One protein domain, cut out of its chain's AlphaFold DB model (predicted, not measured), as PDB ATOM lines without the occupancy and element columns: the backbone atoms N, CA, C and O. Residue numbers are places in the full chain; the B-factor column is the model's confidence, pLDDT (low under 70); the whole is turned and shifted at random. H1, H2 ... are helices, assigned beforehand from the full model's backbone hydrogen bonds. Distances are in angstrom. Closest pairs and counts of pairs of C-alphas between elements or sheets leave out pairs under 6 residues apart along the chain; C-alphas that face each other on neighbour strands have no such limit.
ATOM      1  N   SER A   3     203.938 157.059 184.745       89.44
ATOM      2  CA  SER A   3     203.432 156.471 183.499       89.44
ATOM      3  C   SER A   3     202.098 157.050 183.060       89.44
ATOM      4  O   SER A   3     201.935 157.410 181.897       89.44
ATOM      5  N   PHE A   4     201.157 157.221 183.989       91.50
ATOM      6  CA  PHE A   4     199.861 157.826 183.682       91.50
ATOM      7  C   PHE A   4     199.993 159.275 183.200       91.50
ATOM      8  O   PHE A   4     199.349 159.655 182.228       91.50
ATOM      9  N   GLN A   5     200.869 160.072 183.823       91.31
ATOM     10  CA  GLN A   5     201.139 161.445 183.377       91.31
ATOM     11  C   GLN A   5     201.693 161.469 181.947       91.31
ATOM     12  O   GLN A   5     201.284 162.292 181.131       91.31
ATOM     13  N   LYS A   6     202.575 160.519 181.606       90.94
ATOM     14  CA  LYS A   6     203.075 160.357 180.235       90.94
ATOM     15  C   LYS A   6     201.962 159.964 179.256       90.94
ATOM     16  O   LYS A   6     201.913 160.523 178.166       90.94
ATOM     17  N   ILE A   7     201.070 159.044 179.632       91.25
ATOM     18  CA  ILE A   7     199.920 158.629 178.806       91.25
ATOM     19  C   ILE A   7     198.977 159.809 178.558       91.25
ATOM     20  O   ILE A   7     198.616 160.061 177.411       91.25
ATOM     21  N   LYS A   8     198.626 160.558 179.610       90.50
ATOM     22  CA  LYS A   8     197.749 161.729 179.518       90.50
ATOM     23  C   LYS A   8     198.337 162.791 178.591       90.50
ATOM     24  O   LYS A   8     197.671 163.217 177.657       90.50
ATOM     25  N   LYS A   9     199.627 163.097 178.747       90.69
ATOM     26  CA  LYS A   9     200.329 164.031 177.860       90.69
ATOM     27  C   LYS A   9     200.347 163.567 176.397       90.69
ATOM     28  O   LYS A   9     200.228 164.382 175.489       90.69
ATOM     29  N   GLN A  10     200.504 162.264 176.142       89.00
ATOM     30  CA  GLN A  10     200.432 161.731 174.776       89.00
ATOM     31  C   GLN A  10     199.032 161.873 174.168       89.00
ATOM     32  O   GLN A  10     198.922 162.164 172.981       89.00
ATOM     33  N   HIS A  11     197.986 161.664 174.970       89.00
ATOM     34  CA  HIS A  11     196.597 161.849 174.551       89.00
ATOM     35  C   HIS A  11     196.303 163.317 174.218       89.00
ATOM     36  O   HIS A  11     195.803 163.595 173.131       89.00
ATOM     37  N   GLU A  12     196.707 164.251 175.083       87.88
ATOM     38  CA  GLU A  12     196.558 165.696 174.859       87.88
ATOM     39  C   GLU A  12     197.269 166.150 173.576       87.88
ATOM     40  O   GLU A  12     196.668 166.818 172.737       87.88
ATOM     41  N   ASN A  13     198.519 165.725 173.362       85.69
ATOM     42  CA  ASN A  13     199.252 166.044 172.133       85.69
ATOM     43  C   ASN A  13     198.531 165.514 170.882       85.69
ATOM     44  O   ASN A  13     198.410 166.229 169.890       85.69
ATOM     45  N   GLN A  14     197.997 164.289 170.934       80.31
ATOM     46  CA  GLN A  14     197.275 163.709 169.801       80.31
ATOM     47  C   GLN A  14     195.959 164.446 169.500       80.31
ATOM     48  O   GLN A  14     195.579 164.565 168.331       80.31
ATOM     49  N   GLN A  15     195.271 164.961 170.523       77.12
ATOM     50  CA  GLN A  15     194.089 165.804 170.328       77.12
ATOM     51  C   GLN A  15     194.438 167.115 169.619       77.12
ATOM     52  O   GLN A  15     193.705 167.528 168.721       77.12
ATOM     53  N   VAL A  16     195.566 167.737 169.980       73.06
ATOM     54  CA  VAL A  16     196.034 168.992 169.368       73.06
ATOM     55  C   VAL A  16     196.464 168.786 167.915       73.06
ATOM     56  O   VAL A  16     196.088 169.575 167.054       73.06
ATOM     57  N   GLU A  17     197.229 167.730 167.624       67.25
ATOM     58  CA  GLU A  17     197.808 167.518 166.290       67.25
ATOM     59  C   GLU A  17     196.809 166.960 165.268       67.25
ATOM     60  O   GLU A  17     196.845 167.337 164.099       67.25
ATOM     61  N   HIS A  18     195.904 166.071 165.688       61.03
ATOM     62  CA  HIS A  18     195.018 165.353 164.764       61.03
ATOM     63  C   HIS A  18     193.534 165.698 164.920       61.03
ATOM     64  O   HIS A  18     192.703 165.059 164.270       61.03
ATOM     65  N   GLY A  19     193.170 166.632 165.811       60.19
ATOM     66  CA  GLY A  19     191.768 166.944 166.129       60.19
ATOM     67  C   GLY A  19     190.965 165.710 166.554       60.19
ATOM     68  O   GLY A  19     189.740 165.669 166.435       60.19
ATOM     69  N   SER A  20     191.662 164.651 166.966       58.69
ATOM     70  CA  SER A  20     191.078 163.332 167.119       58.69
ATOM     71  C   SER A  20     190.302 163.293 168.425       58.69
ATOM     72  O   SER A  20     190.888 163.206 169.500       58.69
ATOM     73  N   GLY A  21     188.973 163.342 168.324       66.56
ATOM     74  CA  GLY A  21     188.024 163.274 169.441       66.56
ATOM     75  C   GLY A  21     187.993 161.932 170.185       66.56
ATOM     76  O   GLY A  21     186.954 161.565 170.730       66.56
ATOM     77  N   TYR A  22     189.098 161.180 170.198       74.69
ATOM     78  CA  TYR A  22     189.210 159.959 170.984       74.69
ATOM     79  C   TYR A  22     189.167 160.307 172.466       74.69
ATOM     80  O   TYR A  22     189.933 161.141 172.961       74.69
ATOM     81  N   ARG A  23     188.279 159.626 173.187       86.38
ATOM     82  CA  ARG A  23     188.244 159.667 174.649       86.38
ATOM     83  C   ARG A  23     189.497 158.996 175.207       86.38
ATOM     84  O   ARG A  23     190.047 158.091 174.580       86.38
ATOM     85  N   LEU A  24     189.920 159.400 176.404       89.38
ATOM     86  CA  LEU A  24     191.123 158.873 177.060       89.38
ATOM     87  C   LEU A  24     191.141 157.335 177.113       89.38
ATOM     88  O   LEU A  24     192.157 156.714 176.804       89.38
ATOM     89  N   GLY A  25     190.003 156.723 177.444       90.12
ATOM     90  CA  GLY A  25     189.858 155.270 177.475       90.12
ATOM     91  C   GLY A  25     190.015 154.615 176.102       90.12
ATOM     92  O   GLY A  25     190.714 153.615 175.983       90.12
ATOM     93  N   GLN A  26     189.469 155.217 175.040       88.19
ATOM     94  CA  GLN A  26     189.645 154.726 173.666       88.19
ATOM     95  C   GLN A  26     191.107 154.802 173.233       88.19
ATOM     96  O   GLN A  26     191.642 153.835 172.696       88.19
ATOM     97  N   PHE A  27     191.764 155.934 173.498       89.56
ATOM     98  CA  PHE A  27     193.186 156.111 173.217       89.56
ATOM     99  C   PHE A  27     194.027 155.048 173.922       89.56
ATOM    100  O   PHE A  27     194.872 154.404 173.300       89.56
ATOM    101  N   PHE A  28     193.772 154.843 175.214       90.81
ATOM    102  CA  PHE A  28     194.513 153.875 176.003       90.81
ATOM    103  C   PHE A  28     194.285 152.443 175.511       90.81
ATOM    104  O   PHE A  28     195.256 151.718 175.296       90.81
ATOM    105  N   CYS A  29     193.031 152.058 175.259       90.75
ATOM    106  CA  CYS A  29     192.691 150.742 174.725       90.75
ATOM    107  C   CYS A  29     193.364 150.487 173.374       90.75
ATOM    108  O   CYS A  29     194.072 149.495 173.232       90.75
ATOM    109  N   ASN A  30     193.233 151.418 172.426       86.19
ATOM    110  CA  ASN A  30     193.814 151.289 171.088       86.19
ATOM    111  C   ASN A  30     195.342 151.172 171.106       86.19
ATOM    112  O   ASN A  30     195.922 150.576 170.202       86.19
ATOM    113  N   LYS A  31     196.000 151.779 172.100       87.44
ATOM    114  CA  LYS A  31     197.459 151.881 172.141       87.44
ATOM    115  C   LYS A  31     198.125 150.840 173.033       87.44
ATOM    116  O   LYS A  31     199.240 150.432 172.726       87.44
ATOM    117  N   PHE A  32     197.500 150.425 174.129       89.88
ATOM    118  CA  PHE A  32     198.163 149.637 175.178       89.88
ATOM    119  C   PHE A  32     197.431 148.350 175.555       89.88
ATOM    120  O   PHE A  32     198.037 147.468 176.163       89.88
ATOM    121  N   ILE A  33     196.159 148.197 175.186       88.50
ATOM    122  CA  ILE A  33     195.383 147.016 175.554       88.50
ATOM    123  C   ILE A  33     195.320 146.050 174.365       88.50
ATOM    124  O   ILE A  33     194.911 146.400 173.266       88.50
ATOM    125  N   LYS A  34     195.741 144.796 174.587       78.00
ATOM    126  CA  LYS A  34     195.712 143.726 173.566       78.00
ATOM    127  C   LYS A  34     194.335 143.082 173.369       78.00
ATOM    128  O   LYS A  34     194.156 142.339 172.412       78.00
ATOM    129  N   ARG A  35     193.419 143.270 174.318       73.75
ATOM    130  CA  ARG A  35     192.096 142.629 174.391       73.75
ATOM    131  C   ARG A  35     190.996 143.688 174.444       73.75
ATOM    132  O   ARG A  35     191.258 144.825 174.817       73.75
ATOM    133  N   ASP A  36     189.766 143.316 174.123       80.19
ATOM    134  CA  ASP A  36     188.634 144.226 174.273       80.19
ATOM    135  C   ASP A  36     188.410 144.598 175.744       80.19
ATOM    136  O   ASP A  36     188.235 143.731 176.601       80.19
ATOM    137  N   TRP A  37     188.395 145.903 176.026       89.31
ATOM    138  CA  TRP A  37     188.004 146.454 177.322       89.31
ATOM    139  C   TRP A  37     186.913 147.516 177.128       89.31
ATOM    140  O   TRP A  37     187.192 148.717 177.180       89.31
ATOM    141  N   PRO A  38     185.664 147.091 176.859       89.38
ATOM    142  CA  PRO A  38     184.579 147.992 176.469       89.38
ATOM    143  C   PRO A  38     184.211 148.987 177.572       89.38
ATOM    144  O   PRO A  38     183.897 150.137 177.276       89.38
ATOM    145  N   GLU A  39     184.307 148.580 178.839       91.62
ATOM    146  CA  GLU A  39     184.048 149.455 179.986       91.62
ATOM    147  C   GLU A  39     184.982 150.664 179.976       91.62
ATOM    148  O   GLU A  39     184.516 151.797 180.045       91.62
ATOM    149  N   LEU A  40     186.286 150.438 179.786       90.56
ATOM    150  CA  LEU A  40     187.256 151.520 179.662       90.56
ATOM    151  C   LEU A  40     187.090 152.284 178.343       90.56
ATOM    152  O   LEU A  40     187.194 153.506 178.316       90.56
ATOM    153  N   PHE A  41     186.800 151.585 177.247       89.75
ATOM    154  CA  PHE A  41     186.633 152.199 175.930       89.75
ATOM    155  C   PHE A  41     185.481 153.216 175.896       89.75
ATOM    156  O   PHE A  41     185.600 154.266 175.262       89.75
ATOM    157  N   HIS A  42     184.380 152.933 176.594       88.31
ATOM    158  CA  HIS A  42     183.205 153.807 176.657       88.31
ATOM    159  C   HIS A  42     183.147 154.695 177.908       88.31
ATOM    160  O   HIS A  42     182.279 155.572 177.972       88.31
ATOM    161  N   ALA A  43     184.067 154.510 178.859       90.94
ATOM    162  CA  ALA A  43     184.123 155.271 180.100       90.94
ATOM    163  C   ALA A  43     184.191 156.789 179.871       90.94
ATOM    164  O   ALA A  43     184.762 157.297 178.895       90.94
ATOM    165  N   SER A  44     183.621 157.521 180.826       88.38
ATOM    166  CA  SER A  44     183.828 158.963 180.957       88.38
ATOM    167  C   SER A  44     185.287 159.250 181.295       88.38
ATOM    168  O   SER A  44     185.996 158.385 181.800       88.38
ATOM    169  N   GLU A  45     185.741 160.484 181.082       86.75
ATOM    170  CA  GLU A  45     187.145 160.843 181.301       86.75
ATOM    171  C   GLU A  45     187.612 160.525 182.730       86.75
ATOM    172  O   GLU A  45     188.583 159.798 182.904       86.75
ATOM    173  N   LYS A  46     186.849 160.945 183.750       88.06
ATOM    174  CA  LYS A  46     187.163 160.681 185.166       88.06
ATOM    175  C   LYS A  46     187.238 159.186 185.500       88.06
ATOM    176  O   LYS A  46     188.134 158.768 186.233       88.06
ATOM    177  N   ASP A  47     186.319 158.391 184.957       92.12
ATOM    178  CA  ASP A  47     186.276 156.944 185.191       92.12
ATOM    179  C   ASP A  47     187.449 156.258 184.488       92.12
ATOM    180  O   ASP A  47     188.160 155.460 185.097       92.12
ATOM    181  N   ALA A  48     187.731 156.654 183.242       92.62
ATOM    182  CA  ALA A  48     188.874 156.173 182.481       92.62
ATOM    183  C   ALA A  48     190.194 156.484 183.197       92.62
ATOM    184  O   ALA A  48     191.057 155.614 183.280       92.62
ATOM    185  N   GLU A  49     190.354 157.681 183.772       93.31
ATOM    186  CA  GLU A  49     191.537 158.011 184.573       93.31
ATOM    187  C   GLU A  49     191.705 157.042 185.750       93.31
ATOM    188  O   GLU A  49     192.806 156.543 185.978       93.31
ATOM    189  N   SER A  50     190.634 156.751 186.492       94.06
ATOM    190  CA  SER A  50     190.687 155.832 187.638       94.06
ATOM    191  C   SER A  50     191.010 154.393 187.214       94.06
ATOM    192  O   SER A  50     191.888 153.744 187.790       94.06
ATOM    193  N   MET A  51     190.356 153.910 186.156       94.44
ATOM    194  CA  MET A  51     190.551 152.562 185.616       94.44
ATOM    195  C   MET A  51     191.961 152.364 185.053       94.44
ATOM    196  O   MET A  51     192.605 151.363 185.360       94.44
ATOM    197  N   ILE A  52     192.485 153.334 184.294       93.50
ATOM    198  CA  ILE A  52     193.849 153.277 183.749       93.50
ATOM    199  C   ILE A  52     194.869 153.258 184.884       93.50
ATOM    200  O   ILE A  52     195.786 152.443 184.862       93.50
ATOM    201  N   LYS A  53     194.718 154.123 185.894       92.88
ATOM    202  CA  LYS A  53     195.612 154.130 187.063       92.88
ATOM    203  C   LYS A  53     195.609 152.775 187.767       92.88
ATOM    204  O   LYS A  53     196.676 152.251 188.062       92.88
ATOM    205  N   THR A  54     194.427 152.205 187.987       93.81
ATOM    206  CA  THR A  54     194.269 150.890 188.624       93.81
ATOM    207  C   THR A  54     194.953 149.796 187.809       93.81
ATOM    208  O   THR A  54     195.720 149.016 188.359       93.81
ATOM    209  N   TRP A  55     194.755 149.786 186.488       93.31
ATOM    210  CA  TRP A  55     195.406 148.829 185.596       93.31
ATOM    211  C   TRP A  55     196.929 148.955 185.609       93.31
ATOM    212  O   TRP A  55     197.634 147.952 185.671       93.31
ATOM    213  N   LEU A  56     197.446 150.189 185.581       93.06
ATOM    214  CA  LEU A  56     198.883 150.446 185.644       93.06
ATOM    215  C   LEU A  56     199.483 149.930 186.955       93.06
ATOM    216  O   LEU A  56     200.580 149.393 186.924       93.06
ATOM    217  N   ILE A  57     198.777 150.060 188.079       92.75
ATOM    218  CA  ILE A  57     199.226 149.515 189.370       92.75
ATOM    219  C   ILE A  57     199.214 147.983 189.333       92.75
ATOM    220  O   ILE A  57     200.228 147.356 189.620       92.75
ATOM    221  N   ASP A  58     198.100 147.379 188.911       93.69
ATOM    222  CA  ASP A  58     197.926 145.920 188.850       93.69
ATOM    223  C   ASP A  58     198.979 145.235 187.955       93.69
ATOM    224  O   ASP A  58     199.447 144.137 188.247       93.69
ATOM    225  N   HIS A  59     199.418 145.924 186.898       89.62
ATOM    226  CA  HIS A  59     200.427 145.438 185.952       89.62
ATOM    227  C   HIS A  59     201.848 145.970 186.227       89.62
ATOM    228  O   HIS A  59     202.748 145.757 185.413       89.62
ATOM    229  N   ASN A  60     202.070 146.644 187.364       91.81
ATOM    230  CA  ASN A  60     203.367 147.185 187.796       91.81
ATOM    231  C   ASN A  60     204.011 148.193 186.809       91.81
ATOM    232  O   ASN A  60     205.228 148.260 186.627       91.81
TER     233      ASN A  60
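Overview. This is residues 3 to 60 of the 74 residues of an uncharacterized protein of Aeromonas veronii (UniProt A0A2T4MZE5). The longest helix, H1, crosses H2 and reaches H4 with its first residues; H2 and H4 lie side by side, and short H3 packs on both. The 58 printed residues include four named helices, in chain order H1 to H4, and no named strand: all helix. The whole is compact, radius of gyration of the C-alphas 10.8 A, spanning 31 by 22 by 21 A.

Arrangement. H1, residues 3 to 18, touches H2, residues 24 to 32, with residues 7 to 11 alone, about perpendicular at 76 degrees; the closest C-alphas, of His 11 and Leu 24, are 6.7 A apart. H1 touches H4, residues 45 to 58, with residues 3 to 4 alone, at a steep tilt of 42 degrees, opposite ways; the closest C-alphas are Phe 4 and Lys 53, 6.6 A. H2 and H4 touch at a shallow tilt of 34 degrees, only just short of steep, the same way; closest C-alphas Gly 25 and Ala 48, 5.2 A. H3, residues 38 to 42, touches H2, closest C-alphas Phe 41 and Gln 26, 4.5 A. Every O i to N i+4 pair in H1, H2, H3 and H4 is within hydrogen-bond range.

Along the chain. H1 runs 22.4 A from C-alpha 3 at (203.432, 156.471, 183.499); H4 runs 19.9 A to C-alpha 58 at (197.926, 145.920, 188.850).

Size, cuts and confidence. The printed part has no cut, and its three links are tight. Residues 17 to 21 have pLDDT under 70.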